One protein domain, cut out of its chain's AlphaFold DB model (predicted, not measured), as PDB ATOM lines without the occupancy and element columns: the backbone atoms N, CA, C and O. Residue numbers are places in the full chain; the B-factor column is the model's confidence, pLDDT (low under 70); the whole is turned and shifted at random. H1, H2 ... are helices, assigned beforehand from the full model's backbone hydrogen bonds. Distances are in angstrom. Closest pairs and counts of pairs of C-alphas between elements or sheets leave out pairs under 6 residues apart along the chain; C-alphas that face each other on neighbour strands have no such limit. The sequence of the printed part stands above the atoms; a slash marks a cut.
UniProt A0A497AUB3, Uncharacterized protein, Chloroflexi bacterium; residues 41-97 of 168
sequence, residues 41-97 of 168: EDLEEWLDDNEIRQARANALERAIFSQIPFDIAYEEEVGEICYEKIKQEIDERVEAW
ATOM      1  N   GLU A  41     -28.272  -9.311  26.012       91.38
ATOM      2  CA  GLU A  41     -29.657  -8.878  25.795       91.38
ATOM      3  C   GLU A  41     -29.764  -7.967  24.561       91.38
ATOM      4  O   GLU A  41     -30.646  -8.181  23.733       91.38
ATOM      5  N   ASP A  42     -28.825  -7.030  24.383       91.06
ATOM      6  CA  ASP A  42     -28.777  -6.141  23.213       91.06
ATOM      7  C   ASP A  42     -28.523  -6.938  21.923       91.06
ATOM      8  O   ASP A  42     -29.145  -6.695  20.888       91.06
ATOM      9  N   LEU A  43     -27.640  -7.940  21.997       91.06
ATOM     10  CA  LEU A  43     -27.343  -8.825  20.873       91.06
ATOM     11  C   LEU A  43     -28.543  -9.705  20.500       91.06
ATOM     12  O   LEU A  43     -28.828  -9.879  19.319       91.06
ATOM     13  N   GLU A  44     -29.269 -10.247  21.482       93.25
ATOM     14  CA  GLU A  44     -30.470 -11.049  21.228       93.25
ATOM     15  C   GLU A  44     -31.580 -10.233  20.545       93.25
ATOM     16  O   GLU A  44     -32.312 -10.795  19.732       93.25
ATOM     17  N   GLU A  45     -31.702  -8.925  20.808       92.69
ATOM     18  CA  GLU A  45     -32.693  -8.064  20.136       92.69
ATOM     19  C   GLU A  45     -32.457  -7.931  18.620       92.69
ATOM     20  O   GLU A  45     -33.401  -7.683  17.865       92.69
ATOM     21  N   TRP A  46     -31.218  -8.129  18.164       90.06
ATOM     22  CA  TRP A  46     -30.834  -8.112  16.747       90.06
ATOM     23  C   TRP A  46     -31.031  -9.457  16.037       90.06
ATOM     24  O   TRP A  46     -30.919  -9.549  14.804       90.06
ATOM     25  N   LEU A  47     -31.314 -10.510  16.798       93.69
ATOM     26  CA  LEU A  47     -31.476 -11.860  16.289       93.69
ATOM     27  C   LEU A  47     -32.947 -12.262  16.239       93.69
ATOM     28  O   LEU A  47     -33.757 -11.926  17.100       93.69
ATOM     29  N   ASP A  48     -33.297 -13.039  15.223       94.69
ATOM     30  CA  ASP A  48     -34.599 -13.673  15.160       94.69
ATOM     31  C   ASP A  48     -34.677 -14.933  16.048       94.69
ATOM     32  O   ASP A  48     -33.686 -15.522  16.489       94.69
ATOM     33  N   ASP A  49     -35.906 -15.384  16.302       95.19
ATOM     34  CA  ASP A  49     -36.197 -16.572  17.107       95.19
ATOM     35  C   ASP A  49     -35.452 -17.841  16.650       95.19
ATOM     36  O   ASP A  49     -35.203 -18.742  17.458       95.19
ATOM     37  N   ASN A  50     -35.186 -17.989  15.350       96.38
ATOM     38  CA  ASN A  50     -34.506 -19.160  14.807       96.38
ATOM     39  C   ASN A  50     -32.996 -19.056  15.005       96.38
ATOM     40  O   ASN A  50     -32.391 -20.056  15.389       96.38
ATOM     41  N   GLU A  51     -32.417 -17.873  14.808       96.81
ATOM     42  CA  GLU A  51     -31.011 -17.572  15.096       96.81
ATOM     43  C   GLU A  51     -30.707 -17.829  16.579       96.81
ATOM     44  O   GLU A  51     -29.796 -18.593  16.905       96.81
ATOM     45  N   ILE A  52     -31.561 -17.338  17.484       96.44
ATOM     46  CA  ILE A  52     -31.458 -17.592  18.930       96.44
ATOM     47  C   ILE A  52     -31.539 -19.093  19.243       96.44
ATOM     48  O   ILE A  52     -30.756 -19.632  20.034       96.44
ATOM     49  N   ARG A  53     -32.485 -19.821  18.631       96.12
ATOM     50  CA  ARG A  53     -32.595 -21.280  18.823       96.12
ATOM     51  C   ARG A  53     -31.356 -22.015  18.317       96.12
ATOM     52  O   ARG A  53     -30.937 -22.972  18.972       96.12
ATOM     53  N   GLN A  54     -30.789 -21.589  17.191       96.06
ATOM     54  CA  GLN A  54     -29.581 -22.178  16.623       96.06
ATOM     55  C   GLN A  54     -28.370 -21.929  17.527       96.06
ATOM     56  O   GLN A  54     -27.669 -22.886  17.854       96.06
ATOM     57  N   ALA A  55     -28.190 -20.699  18.016       96.31
ATOM     58  CA  ALA A  55     -27.137 -20.355  18.970       96.31
ATOM     59  C   ALA A  55     -27.222 -21.222  20.235       96.31
ATOM     60  O   ALA A  55     -26.233 -21.813  20.665       96.31
ATOM     61  N   ARG A  56     -28.430 -21.410  20.791       96.44
ATOM     62  CA  ARG A  56     -28.640 -22.304  21.949       96.44
ATOM     63  C   ARG A  56     -28.288 -23.755  21.639       96.44
ATOM     64  O   ARG A  56     -27.724 -24.437  22.492       96.44
ATOM     65  N   ALA A  57     -28.640 -24.249  20.453       95.81
ATOM     66  CA  ALA A  57     -28.329 -25.616  20.049       95.81
ATOM     67  C   ALA A  57     -26.811 -25.834  19.920       95.81
ATOM     68  O   ALA A  57     -26.290 -26.791  20.500       95.81
ATOM     69  N   ASN A  58     -26.107 -24.917  19.252       95.12
ATOM     70  CA  ASN A  58     -24.649 -24.951  19.106       95.12
ATOM     71  C   ASN A  58     -23.944 -24.842  20.465       95.12
ATOM     72  O   ASN A  58     -23.046 -25.626  20.774       95.12
ATOM     73  N   ALA A  59     -24.393 -23.925  21.324       96.19
ATOM     74  CA  ALA A  59     -23.835 -23.742  22.657       96.19
ATOM     75  C   ALA A  59     -24.014 -24.984  23.543       96.19
ATOM     76  O   ALA A  59     -23.096 -25.363  24.271       96.19
ATOM     77  N   LEU A  60     -25.162 -25.672  23.458       95.69
ATOM     78  CA  LEU A  60     -25.379 -26.951  24.147       95.69
ATOM     79  C   LEU A  60     -24.409 -28.030  23.656       95.69
ATOM     80  O   LEU A  60     -23.853 -28.770  24.469       95.69
ATOM     81  N   GLU A  61     -24.193 -28.119  22.344       94.12
ATOM     82  CA  GLU A  61     -23.237 -29.056  21.756       94.12
ATOM     83  C   GLU A  61     -21.812 -28.777  22.259       94.12
ATOM     84  O   GLU A  61     -21.148 -29.672  22.794       94.12
ATOM     85  N   ARG A  62     -21.372 -27.516  22.196       92.50
ATOM     86  CA  ARG A  62     -20.060 -27.080  22.696       92.50
ATOM     87  C   ARG A  62     -19.908 -27.311  24.198       92.50
ATOM     88  O   ARG A  62     -18.853 -27.769  24.641       92.50
ATOM     89  N   ALA A  63     -20.954 -27.095  24.990       91.62
ATOM     90  CA  ALA A  63     -20.907 -27.357  26.424       91.62
ATOM     91  C   ALA A  63     -20.707 -28.848  26.746       91.62
ATOM     92  O   ALA A  63     -19.960 -29.200  27.663       91.62
ATOM     93  N   ILE A  64     -21.324 -29.735  25.960       90.81
ATOM     94  CA  ILE A  64     -21.209 -31.188  26.131       90.81
ATOM     95  C   ILE A  64     -19.835 -31.700  25.678       90.81
ATOM     96  O   ILE A  64     -19.228 -32.516  26.376       90.81
ATOM     97  N   PHE A  65     -19.345 -31.253  24.519       90.56
ATOM     98  CA  PHE A  65     -18.158 -31.839  23.885       90.56
ATOM     99  C   PHE A  65     -16.848 -31.106  24.190       90.56
ATOM    100  O   PHE A  65     -15.794 -31.742  24.223       90.56
ATOM    101  N   SER A  66     -16.899 -29.801  24.454       85.44
ATOM    102  CA  SER A  66     -15.717 -28.950  24.657       85.44
ATOM    103  C   SER A  66     -15.484 -28.565  26.124       85.44
ATOM    104  O   SER A  66     -14.488 -27.911  26.416       85.44
ATOM    105  N   GLN A  67     -16.356 -28.992  27.051       85.62
ATOM    106  CA  GLN A  67     -16.304 -28.668  28.492       85.62
ATOM    107  C   GLN A  67     -16.304 -27.160  28.800       85.62
ATOM    108  O   GLN A  67     -15.771 -26.728  29.824       85.62
ATOM    109  N   ILE A  68     -16.911 -26.359  27.926       91.69
ATOM    110  CA  ILE A  68     -17.117 -24.925  28.140       91.69
ATOM    111  C   ILE A  68     -18.466 -24.743  28.862       91.69
ATOM    112  O   ILE A  68     -19.423 -25.443  28.528       91.69
ATOM    113  N   PRO A  69     -18.582 -23.858  29.866       95.69
ATOM    114  CA  PRO A  69     -19.878 -23.500  30.441       95.69
ATOM    115  C   PRO A  69     -20.878 -23.044  29.365       95.69
ATOM    116  O   PRO A  69     -20.508 -22.347  28.424       95.69
ATOM    117  N   PHE A  70     -22.140 -23.470  29.479       94.56
ATOM    118  CA  PHE A  70     -23.163 -23.197  28.460       94.56
ATOM    119  C   PHE A  70     -23.406 -21.700  28.246       94.56
ATOM    120  O   PHE A  70     -23.589 -21.281  27.115       94.56
ATOM    121  N   ASP A  71     -23.406 -20.919  29.321       94.69
ATOM    122  CA  ASP A  71     -23.542 -19.463  29.302       94.69
ATOM    123  C   ASP A  71     -22.445 -18.797  28.465       94.69
ATOM    124  O   ASP A  71     -22.763 -18.033  27.562       94.69
ATOM    125  N   ILE A  72     -21.182 -19.173  28.686       93.06
ATOM    126  CA  ILE A  72     -20.044 -18.663  27.904       93.06
ATOM    127  C   ILE A  72     -20.160 -19.094  26.440       93.06
ATOM    128  O   ILE A  72     -20.026 -18.277  25.536       93.06
ATOM    129  N   ALA A  73     -20.443 -20.378  26.193       94.25
ATOM    130  CA  ALA A  73     -20.605 -20.876  24.830       94.25
ATOM    131  C   ALA A  73     -21.768 -20.181  24.108       94.25
ATOM    132  O   ALA A  73     -21.688 -19.954  22.911       94.25
ATOM    133  N   TYR A  74     -22.842 -19.841  24.818       96.12
ATOM    134  CA  TYR A  74     -23.997 -19.164  24.247       96.12
ATOM    135  C   TYR A  74     -23.709 -17.707  23.894       96.12
ATOM    136  O   TYR A  74     -24.044 -17.287  22.792       96.12
ATOM    137  N   GLU A  75     -23.055 -16.971  24.792       94.44
ATOM    138  CA  GLU A  75     -22.638 -15.589  24.545       94.44
ATOM    139  C   GLU A  75     -21.698 -15.493  23.337       94.44
ATOM    140  O   GLU A  75     -21.904 -14.651  22.468       94.44
ATOM    141  N   GLU A  76     -20.733 -16.413  23.222       92.88
ATOM    142  CA  GLU A  76     -19.840 -16.484  22.062       92.88
ATOM    143  C   GLU A  76     -20.593 -16.776  20.751       92.88
ATOM    144  O   GLU A  76     -20.315 -16.139  19.741       92.88
ATOM    145  N   GLU A  77     -21.549 -17.714  20.740       95.12
ATOM    146  CA  GLU A  77     -22.327 -18.029  19.527       95.12
ATOM    147  C   GLU A  77     -23.242 -16.870  19.111       95.12
ATOM    148  O   GLU A  77     -23.359 -16.578  17.924       95.12
ATOM    149  N   VAL A  78     -23.890 -16.204  20.070       95.94
ATOM    150  CA  VAL A  78     -24.713 -15.015  19.799       95.94
ATOM    151  C   VAL A  78     -23.843 -13.886  19.245       95.94
ATOM    152  O   VAL A  78     -24.194 -13.296  18.224       95.94
ATOM    153  N   GLY A  79     -22.687 -13.630  19.867       93.50
ATOM    154  CA  GLY A  79     -21.725 -12.634  19.398       93.50
ATOM    155  C   GLY A  79     -21.239 -12.908  17.975       93.50
ATOM    156  O   GLY A  79     -21.235 -11.997  17.154       93.50
ATOM    157  N   GLU A  80     -20.907 -14.158  17.651       92.62
ATOM    158  CA  GLU A  80     -20.456 -14.542  16.307       92.62
ATOM    159  C   GLU A  80     -21.542 -14.314  15.245       92.62
ATOM    160  O   GLU A  80     -21.263 -13.753  14.188       92.62
ATOM    161  N   ILE A  81     -22.796 -14.696  15.522       94.50
ATOM    162  CA  ILE A  81     -23.898 -14.478  14.570       94.50
ATOM    163  C   ILE A  81     -24.100 -12.979  14.329       94.50
ATOM    164  O   ILE A  81     -24.219 -12.555  13.179       94.50
ATOM    165  N   CYS A  82     -24.125 -12.167  15.389       93.38
ATOM    166  CA  CYS A  82     -24.270 -10.719  15.252       93.38
ATOM    167  C   CYS A  82     -23.096 -10.092  14.489       93.38
ATOM    168  O   CYS A  82     -23.313  -9.225  13.643       93.38
ATOM    169  N   TYR A  83     -21.869 -10.548  14.748       90.94
ATOM    170  CA  TYR A  83     -20.677 -10.085  14.043       90.94
ATOM    171  C   TYR A  83     -20.755 -10.388  12.543       90.94
ATOM    172  O   TYR A  83     -20.558  -9.490  11.726       90.94
ATOM    173  N   GLU A  84     -21.108 -11.619  12.170       92.00
ATOM    174  CA  GLU A  84     -21.238 -12.004  10.764       92.00
ATOM    175  C   GLU A  84     -22.356 -11.224  10.053       92.00
ATOM    176  O   GLU A  84     -22.196 -10.865   8.888       92.00
ATOM    177  N   LYS A  85     -23.451 -10.879  10.749       91.94
ATOM    178  CA  LYS A  85     -24.504 -10.003  10.198       91.94
ATOM    179  C   LYS A  85     -23.985  -8.593   9.924       91.94
ATOM    180  O   LYS A  85     -24.157  -8.111   8.809       91.94
ATOM    181  N   ILE A  86     -23.318  -7.955  10.892       89.19
ATOM    182  CA  ILE A  86     -22.718  -6.621  10.700       89.19
ATOM    183  C   ILE A  86     -21.740  -6.639   9.532       89.19
ATOM    184  O   ILE A  86     -21.796  -5.782   8.653       89.19
ATOM    185  N   LYS A  87     -20.866  -7.645   9.502       90.19
ATOM    186  CA  LYS A  87     -19.885  -7.801   8.438       90.19
ATOM    187  C   LYS A  87     -20.550  -7.951   7.074       90.19
ATOM    188  O   LYS A  87     -20.128  -7.293   6.133       90.19
ATOM    189  N   GLN A  88     -21.600  -8.765   6.971       91.94
ATOM    190  CA  GLN A  88     -22.341  -8.910   5.724       91.94
ATOM    191  C   GLN A  88     -22.963  -7.579   5.280       91.94
ATOM    192  O   GLN A  88     -22.865  -7.230   4.106       91.94
ATOM    193  N   GLU A  89     -23.578  -6.821   6.190       90.12
ATOM    194  CA  GLU A  89     -24.151  -5.516   5.843       90.12
ATOM    195  C   GLU A  89     -23.083  -4.519   5.362       90.12
ATOM    196  O   GLU A  89     -23.323  -3.767   4.415       90.12
ATOM    197  N   ILE A  90     -21.901  -4.525   5.983       90.88
ATOM    198  CA  ILE A  90     -20.764  -3.695   5.571       90.88
ATOM    199  C   ILE A  90     -20.241  -4.130   4.209       90.88
ATOM    200  O   ILE A  90     -20.064  -3.279   3.342       90.88
ATOM    201  N   ASP A  91     -20.041  -5.430   3.994       91.75
ATOM    202  CA  ASP A  91     -19.585  -5.980   2.717       91.75
ATOM    203  C   ASP A  91     -20.553  -5.586   1.583       91.75
ATOM    204  O   ASP A  91     -20.116  -5.137   0.523       91.75
ATOM    205  N   GLU A  92     -21.869  -5.666   1.819       92.12
ATOM    206  CA  GLU A  92     -22.899  -5.229   0.866       92.12
ATOM    207  C   GLU A  92     -22.815  -3.717   0.571       92.12
ATOM    208  O   GLU A  92     -22.936  -3.296  -0.586       92.12
ATOM    209  N   ARG A  93     -22.570  -2.882   1.591       91.56
ATOM    210  CA  ARG A  93     -22.391  -1.428   1.426       91.56
ATOM    211  C   ARG A  93     -21.094  -1.077   0.700       91.56
ATOM    212  O   ARG A  93     -21.108  -0.205  -0.169       91.56
ATOM    213  N   VAL A  94     -19.992  -1.758   1.013       92.12
ATOM    214  CA  VAL A  94     -18.704  -1.617   0.316       92.12
ATOM    215  C   VAL A  94     -18.853  -2.000  -1.153       92.12
ATOM    216  O   VAL A  94     -18.450  -1.225  -2.015       92.12
ATOM    217  N   GLU A  95     -19.505  -3.124  -1.462       93.50
ATOM    218  CA  GLU A  95     -19.756  -3.530  -2.850       93.50
ATOM    219  C   GLU A  95     -20.588  -2.480  -3.602       93.50
ATOM    220  O   GLU A  95     -20.260  -2.108  -4.734       93.50
ATOM    221  N   ALA A  96     -21.639  -1.948  -2.969       92.06
ATOM    222  CA  ALA A  96     -22.442  -0.881  -3.553       92.06
ATOM    223  C   ALA A  96     -21.601   0.383  -3.817       92.06
ATOM    224  O   ALA A  96     -21.681   0.956  -4.908       92.06
ATOM    225  N   TRP A  97     -20.756   0.786  -2.866       94.44
ATOM    226  CA  TRP A  97     -19.877   1.950  -2.982       94.44
ATOM    227  C   TRP A  97     -18.825   1.792  -4.087       94.44
ATOM    228  O   TRP A  97     -18.690   2.677  -4.935       94.44
TER     229      TRP A  97
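Overview. This is residues 41 to 97 of the 168 residues of an uncharacterized protein of Chloroflexi bacterium (UniProt A0A497AUB3). One long, unbent helix, H3, makes the longest axis; the slanting helix H2 and the very short helix H1 pack on its first part, and residues 86 to 97 of H3 stick out as a free arm. H2 packs on residues 70 to 81 of H3 at a steep angle, and H1 packs on residues 78 to 82, farther along H3. The printed part has 57 residues with three named helices, in the order H1, H2, H3, and no named strand; the class is all helix. The whole is loose, with a radius of gyration of the C-alphas of 13.3 A, and is a rod that spans 44 by 20 by 16 A; without the arm, residues 86 to 97, the body spans 28 by 17 by 15 A.

Along the chain. H3, the longest helix, holds residues 70 to 97 and measures 40.4 A from first to last C-alpha. It begins with C-alpha 70 at (-23.163, -23.197, 28.460) and ends with C-alpha 97 at (-19.877, 1.950, -2.982). H2 holds residues 49 to 66 and measures 25.1 A, beginning with C-alpha 49 at (-36.197, -16.572, 17.107). H1 holds residues 41 to 45, 6.5 A from first to last C-alpha, and begins with C-alpha 41 at (-29.657, -8.878, 25.795).

Arrangement. H3 touches both other helices. It touches H2 with residues 70 to 81 alone, through 21 pairs of C-alphas within 8 A. The closest C-alphas of the two helices are those of Ala 59 and Ala 73, 4.8 A apart. H2 and H3 run opposite ways at a steep tilt of 51 degrees. H3 touches H1 with residues 78 to 82 alone, and the closest C-alphas are those of Leu 43 and Cys 82, 6.7 A apart. H1 and H2 are close but not clearly touching, with the C-alphas of Glu 44 and Ile 52 the closest at 7.0 A. In H1, H2 and H3 every O i to N i+4 pair is within hydrogen-bond range.

Size, cuts and confidence. The C-alphas of Ile 64 and Trp 97, the two farthest apart, are 44.1 A from each other. Residues 86 to 97, which belong to H3, stand free; the 45 residues without them span 28 by 17 by 15 A, with a radius of gyration of 10.0 A. The links from H1 to H2 and from H2 to H3 are both tight, with three residues each. The printed part has no cut. The mean pLDDT of the printed part is 93.1, and no printed residue is under 70.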